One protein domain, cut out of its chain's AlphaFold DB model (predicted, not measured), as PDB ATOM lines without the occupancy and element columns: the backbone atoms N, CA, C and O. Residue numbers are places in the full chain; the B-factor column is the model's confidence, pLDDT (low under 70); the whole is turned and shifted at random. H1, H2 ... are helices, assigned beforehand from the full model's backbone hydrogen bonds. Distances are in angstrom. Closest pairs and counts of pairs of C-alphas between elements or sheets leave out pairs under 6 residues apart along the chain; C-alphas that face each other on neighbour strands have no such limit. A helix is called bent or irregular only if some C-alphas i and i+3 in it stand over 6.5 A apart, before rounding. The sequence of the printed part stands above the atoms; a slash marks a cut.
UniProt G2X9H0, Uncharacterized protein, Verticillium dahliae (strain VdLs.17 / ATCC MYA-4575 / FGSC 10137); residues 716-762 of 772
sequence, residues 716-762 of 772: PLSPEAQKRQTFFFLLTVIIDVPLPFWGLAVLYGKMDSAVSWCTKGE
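AT A GLANCE: This is residues 716 to 762 of the 772 residues of an uncharacterized protein of Verticillium dahliae (strain VdLs.17 / ATCC MYA-4575 / FGSC 10137) (UniProt G2X9H0). One long helix, H1, runs along most of the longest axis, and the chain turns at its end and folds back over one side of it as two short helices. H2 makes a helical hairpin with the last part of H1, and H3 follows farther back along H1, turned steeply to it, with the last residues 759 to 762 after it. The printed part has 47 residues with three named helices, in the order H1, H2, H3, and no named strand; the class is all helix. It is only just compact, close to loose, with a radius of gyration of the C-alphas of 11.0 A, and elongated, spanning 31 by 18 by 15 A.

HOW THE PARTS SIT: The longest helix is H1, residues 719 to 736. H2, residues 741 to 747, touches H1, and the closest C-alphas are those of Asp 736 and Gly 743, 5.5 A apart. H1 touches H2 with residues 732 to 736 alone. The two helices run opposite ways at a shallow tilt of 30 degrees and form a helical hairpin. H3, residues 752 to 758, only just touches H1, with 3 pairs of C-alphas within 8 A; the closest are those of Phe 728 and Val 755, 7.7 A apart. Here H1 takes part with residues 724 to 728 alone. H1 and H3 run opposite ways at a steep tilt of 61 degrees. H2 and H3 are close but not clearly touching, and their closest C-alphas, those of Val 746 and Asp 752, are 7.4 A apart. Their lines are about perpendicular, at 88 degrees. In H1, H2 and H3 every O i to N i+4 pair is within hydrogen-bond range.

IN THESE COORDINATES: H1 has 18 residues, from Pro 719 with its C-alpha at (190.245, 183.599, 279.666) to Asp 736 with its C-alpha at (209.028, 198.781, 271.532), and measures 25.5 A from first to last C-alpha. H2 runs from Phe 741 to Leu 747, 7 residues and 9.9 A. H3 runs from Asp 752 to Cys 758, 7 residues and 10.0 A, and its last C-alpha is at (202.551, 189.951, 285.748). No helix is bent or irregular.

THE WHOLE: The two C-alphas farthest apart are those of Pro 716 and Pro 738, at 33.0 A. The first and last printed C-alphas, those of Pro 716 and Glu 762, are 11.1 A apart. The printed part has no cut. The links from H1 to H2 and from H2 to H3 are tight, with 4 residues each. The mean pLDDT of the printed part is 89.4, and no printed residue is under 70; of the helices, H1 has a mean of 92, H2 of 91 and H3 of 84.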
ATOM      1  N   PRO A 716     194.017 174.940 277.526       77.56
ATOM      2  CA  PRO A 716     193.726 176.307 277.118       77.56
ATOM      3  C   PRO A 716     193.941 177.239 278.314       77.56
ATOM      4  O   PRO A 716     193.476 176.948 279.419       77.56
ATOM      5  N   LEU A 717     194.659 178.346 278.101       83.75
ATOM      6  CA  LEU A 717     194.851 179.349 279.146       83.75
ATOM      7  C   LEU A 717     193.483 179.846 279.632       83.75
ATOM      8  O   LEU A 717     192.553 180.001 278.839       83.75
ATOM      9  N   SER A 718     193.381 180.132 280.933       89.75
ATOM     10  CA  SER A 718     192.215 180.816 281.501       89.75
ATOM     11  C   SER A 718     191.884 182.063 280.665       89.75
ATOM     12  O   SER A 718     192.811 182.778 280.274       89.75
ATOM     13  N   PRO A 719     190.603 182.390 280.408       88.94
ATOM     14  CA  PRO A 719     190.245 183.599 279.666       88.94
ATOM     15  C   PRO A 719     190.742 184.886 280.352       88.94
ATOM     16  O   PRO A 719     190.916 185.903 279.684       88.94
ATOM     17  N   GLU A 720     191.030 184.859 281.659       88.69
ATOM     18  CA  GLU A 720     191.761 185.942 282.329       88.69
ATOM     19  C   GLU A 720     193.254 185.951 281.984       88.69
ATOM     20  O   GLU A 720     193.792 187.002 281.644       88.69
ATOM     21  N   ALA A 721     193.919 184.795 282.037       86.69
ATOM     22  CA  ALA A 721     195.331 184.658 281.685       86.69
ATOM     23  C   ALA A 721     195.581 185.062 280.221       86.69
ATOM     24  O   ALA A 721     196.534 185.783 279.939       86.69
ATOM     25  N   GLN A 722     194.674 184.697 279.308       88.25
ATOM     26  CA  GLN A 722     194.715 185.127 277.910       88.25
ATOM     27  C   GLN A 722     194.554 186.651 277.779       88.25
ATOM     28  O   GLN A 722     195.326 187.280 277.061       88.25
ATOM     29  N   LYS A 723     193.620 187.280 278.514       92.19
ATOM     30  CA  LYS A 723     193.498 188.752 278.556       92.19
ATOM     31  C   LYS A 723     194.770 189.422 279.094       92.19
ATOM     32  O   LYS A 723     195.225 190.396 278.498       92.19
ATOM     33  N   ARG A 724     195.368 188.893 280.171       88.94
ATOM     34  CA  ARG A 724     196.641 189.386 280.738       88.94
ATOM     35  C   ARG A 724     197.797 189.237 279.746       88.94
ATOM     36  O   ARG A 724     198.581 190.168 279.603       88.94
ATOM     37  N   GLN A 725     197.878 188.115 279.029       89.12
ATOM     38  CA  GLN A 725     198.886 187.885 277.991       89.12
ATOM     39  C   GLN A 725     198.729 188.870 276.825       89.12
ATOM     40  O   GLN A 725     199.713 189.489 276.426       89.12
ATOM     41  N   THR A 726     197.509 189.074 276.315       91.25
ATOM     42  CA  THR A 726     197.240 190.053 275.249       91.25
ATOM     43  C   THR A 726     197.557 191.480 275.700       91.25
ATOM     44  O   THR A 726     198.151 192.234 274.936       91.25
ATOM     45  N   PHE A 727     197.227 191.847 276.943       94.31
ATOM     46  CA  PHE A 727     197.581 193.154 277.504       94.31
ATOM     47  C   PHE A 727     199.101 193.333 277.631       94.31
ATOM     48  O   PHE A 727     199.626 194.353 277.198       94.31
ATOM     49  N   PHE A 728     199.826 192.335 278.149       92.38
ATOM     50  CA  PHE A 728     201.289 192.382 278.245       92.38
ATOM     51  C   PHE A 728     201.954 192.469 276.860       92.38
ATOM     52  O   PHE A 728     202.917 193.212 276.682       92.38
ATOM     53  N   PHE A 729     201.430 191.747 275.865       92.12
ATOM     54  CA  PHE A 729     201.898 191.841 274.482       92.12
ATOM     55  C   PHE A 729     201.663 193.245 273.906       92.12
ATOM     56  O   PHE A 729     202.593 193.841 273.370       92.12
ATOM     57  N   LEU A 730     200.461 193.809 274.083       95.69
ATOM     58  CA  LEU A 730     200.139 195.166 273.633       95.69
ATOM     59  C   LEU A 730     201.040 196.215 274.305       95.69
ATOM     60  O   LEU A 730     201.594 197.068 273.620       95.69
ATOM     61  N   LEU A 731     201.245 196.109 275.623       95.00
ATOM     62  CA  LEU A 731     202.161 196.958 276.389       95.00
ATOM     63  C   LEU A 731     203.598 196.848 275.858       95.00
ATOM     64  O   LEU A 731     204.260 197.861 275.659       95.00
ATOM     65  N   THR A 732     204.064 195.628 275.574       94.25
ATOM     66  CA  THR A 732     205.400 195.393 275.006       94.25
ATOM     67  C   THR A 732     205.542 196.076 273.648       94.25
ATOM     68  O   THR A 732     206.520 196.783 273.446       94.25
ATOM     69  N   VAL A 733     204.554 195.940 272.753       95.81
ATOM     70  CA  VAL A 733     204.547 196.600 271.434       95.81
ATOM     71  C   VAL A 733     204.523 198.129 271.563       95.81
ATOM     72  O   VAL A 733     205.237 198.806 270.830       95.81
ATOM     73  N   ILE A 734     203.759 198.684 272.509       96.94
ATOM     74  CA  ILE A 734     203.717 200.136 272.767       96.94
ATOM     75  C   ILE A 734     205.079 200.657 273.257       96.94
ATOM     76  O   ILE A 734     205.492 201.736 272.839       96.94
ATOM     77  N   ILE A 735     205.795 199.895 274.092       96.31
ATOM     78  CA  ILE A 735     207.141 200.250 274.578       96.31
ATOM     79  C   ILE A 735     208.212 200.050 273.489       96.31
ATOM     80  O   ILE A 735     209.177 200.810 273.436       96.31
ATOM     81  N   ASP A 736     208.049 199.078 272.590       96.31
ATOM     82  CA  ASP A 736     209.028 198.781 271.532       96.31
ATOM     83  C   ASP A 736     209.082 199.864 270.434       96.31
ATOM     84  O   ASP A 736     210.116 200.049 269.798       96.31
ATOM     85  N   VAL A 737     208.003 200.641 270.253       94.69
ATOM     86  CA  VAL A 737     207.953 201.780 269.311       94.69
ATOM     87  C   VAL A 737     208.992 202.872 269.639       94.69
ATOM     88  O   VAL A 737     209.753 203.234 268.741       94.69
ATOM     89  N   PRO A 738     209.080 203.415 270.874       97.44
ATOM     90  CA  PRO A 738     210.164 204.321 271.263       97.44
ATOM     91  C   PRO A 738     211.476 203.601 271.626       97.44
ATOM     92  O   PRO A 738     212.535 204.226 271.579       97.44
ATOM     93  N   LEU A 739     211.435 202.322 272.023       96.69
ATOM     94  CA  LEU A 739     212.584 201.589 272.571       96.69
ATOM     95  C   LEU A 739     212.753 200.199 271.914       96.69
ATOM     96  O   LEU A 739     212.591 199.194 272.602       96.69
ATOM     97  N   PRO A 740     213.185 200.102 270.637       92.12
ATOM     98  CA  PRO A 740     213.256 198.841 269.868       92.12
ATOM     99  C   PRO A 740     214.238 197.776 270.411       92.12
ATOM    100  O   PRO A 740     214.358 196.670 269.883       92.12
ATOM    101  N   PHE A 741     214.987 198.097 271.467       93.75
ATOM    102  CA  PHE A 741     215.803 197.136 272.212       93.75
ATOM    103  C   PHE A 741     215.004 196.380 273.290       93.75
ATOM    104  O   PHE A 741     215.485 195.370 273.809       93.75
ATOM    105  N   TRP A 742     213.795 196.840 273.627       92.81
ATOM    106  CA  TRP A 742     212.933 196.256 274.653       92.81
ATOM    107  C   TRP A 742     212.276 194.962 274.173       92.81
ATOM    108  O   TRP A 742     212.413 193.927 274.825       92.81
ATOM    109  N   GLY A 743     211.659 194.971 272.989       91.19
ATOM    110  CA  GLY A 743     211.109 193.785 272.333       91.19
ATOM    111  C   GLY A 743     212.180 192.725 272.095       91.19
ATOM    112  O   GLY A 743     211.952 191.550 272.379       91.19
ATOM    113  N   LEU A 744     213.399 193.131 271.716       91.12
ATOM    114  CA  LEU A 744     214.563 192.236 271.673       91.12
ATOM    115  C   LEU A 744     214.890 191.634 273.054       91.12
ATOM    116  O   LEU A 744     215.111 190.427 273.155       91.12
ATOM    117  N   ALA A 745     214.897 192.425 274.132       90.62
ATOM    118  CA  ALA A 745     215.152 191.921 275.488       90.62
ATOM    119  C   ALA A 745     214.063 190.948 275.992       90.62
ATOM    120  O   ALA A 745     214.383 189.988 276.705       90.62
ATOM    121  N   VAL A 746     212.804 191.156 275.592       91.44
ATOM    122  CA  VAL A 746     211.678 190.238 275.842       91.44
ATOM    123  C   VAL A 746     211.819 188.953 275.014       91.44
ATOM    124  O   VAL A 746     211.735 187.860 275.575       91.44
ATOM    125  N   LEU A 747     212.111 189.058 273.712       88.25
ATOM    126  CA  LEU A 747     212.317 187.921 272.802       88.25
ATOM    127  C   LEU A 747     213.459 187.005 273.262       88.25
ATOM    128  O   LEU A 747     213.277 185.790 273.325       88.25
ATOM    129  N   TYR A 748     214.593 187.573 273.687       91.38
ATOM    130  CA  TYR A 748     215.716 186.828 274.277       91.38
ATOM    131  C   TYR A 748     215.441 186.278 275.695       91.38
ATOM    132  O   TYR A 748     216.354 185.782 276.353       91.38
ATOM    133  N   GLY A 749     214.203 186.363 276.193       85.81
ATOM    134  CA  GLY A 749     213.748 185.696 277.416       85.81
ATOM    135  C   GLY A 749     214.298 186.262 278.726       85.81
ATOM    136  O   GLY A 749     214.035 185.711 279.795       85.81
ATOM    137  N   LYS A 750     215.013 187.395 278.695       88.06
ATOM    138  CA  LYS A 750     215.479 188.063 279.926       88.06
ATOM    139  C   LYS A 750     214.321 188.558 280.794       88.06
ATOM    140  O   LYS A 750     214.493 188.727 281.997       88.06
ATOM    141  N   MET A 751     213.148 188.762 280.194       88.00
ATOM    142  CA  MET A 751     211.941 189.215 280.887       88.00
ATOM    143  C   MET A 751     210.993 188.084 281.312       88.00
ATOM    144  O   MET A 751     209.943 188.387 281.868       88.00
ATOM    145  N   ASP A 752     211.352 186.802 281.152       84.56
ATOM    146  CA  ASP A 752     210.519 185.656 281.572       84.56
ATOM    147  C   ASP A 752     210.044 185.762 283.028       84.56
ATOM    148  O   ASP A 752     208.891 185.459 283.336       84.56
ATOM    149  N   SER A 753     210.916 186.248 283.916       86.19
ATOM    150  CA  SER A 753     210.575 186.494 285.320       86.19
ATOM    151  C   SER A 753     209.459 187.540 285.453       86.19
ATOM    152  O   SER A 753     208.454 187.278 286.113       86.19
ATOM    153  N   ALA A 754     209.567 188.674 284.751       83.25
ATOM    154  CA  ALA A 754     208.564 189.742 284.758       83.25
ATOM    155  C   ALA A 754     207.242 189.306 284.101       83.25
ATOM    156  O   ALA A 754     206.182 189.499 284.689       83.25
ATOM    157  N   VAL A 755     207.301 188.631 282.943       82.06
ATOM    158  CA  VAL A 755     206.133 188.015 282.281       82.06
ATOM    159  C   VAL A 755     205.414 187.074 283.249       82.06
ATOM    160  O   VAL A 755     204.189 187.122 283.382       82.06
ATOM    161  N   SER A 756     206.166 186.238 283.972       86.00
ATOM    162  CA  SER A 756     205.587 185.327 284.957       86.00
ATOM    163  C   SER A 756     205.001 186.058 286.166       86.00
ATOM    164  O   SER A 756     203.929 185.683 286.625       86.00
ATOM    165  N   TRP A 757     205.630 187.132 286.645       84.12
ATOM    166  CA  TRP A 757     205.137 187.920 287.774       84.12
ATOM    167  C   TRP A 757     203.823 188.635 287.425       84.12
ATOM    168  O   TRP A 757     202.823 188.455 288.121       84.12
ATOM    169  N   CYS A 758     203.767 189.319 286.275       79.69
ATOM    170  CA  CYS A 758     202.551 189.951 285.748       79.69
ATOM    171  C   CYS A 758     201.406 188.953 285.484       79.69
ATOM    172  O   CYS A 758     200.235 189.321 285.552       79.69
ATOM    173  N   THR A 759     201.724 187.683 285.212       80.44
ATOM    174  CA  THR A 759     200.741 186.602 285.012       80.44
ATOM    175  C   THR A 759     200.580 185.682 286.228       80.44
ATOM    176  O   THR A 759     199.989 184.618 286.101       80.44
ATOM    177  N   LYS A 760     201.092 186.047 287.413       84.31
ATOM    178  CA  LYS A 760     201.030 185.230 288.650       84.31
ATOM    179  C   LYS A 760     201.523 183.774 288.482       84.31
ATOM    180  O   LYS A 760     201.078 182.871 289.184       84.31
ATOM    181  N   GLY A 761     202.447 183.546 287.550       83.69
ATOM    182  CA  GLY A 761     203.003 182.245 287.177       83.69
ATOM    183  C   GLY A 761     202.286 181.540 286.018       83.69
ATOM    184  O   GLY A 761     202.841 180.582 285.483       83.69
ATOM    185  N   GLU A 762     201.113 182.013 285.577       80.19
ATOM    186  CA  GLU A 762     200.285 181.354 284.552       80.19
ATOM    187  C   GLU A 762     201.013 181.219 283.198       80.19
ATOM    188  O   GLU A 762     200.849 180.210 282.514       80.19
TER     189      GLU A 762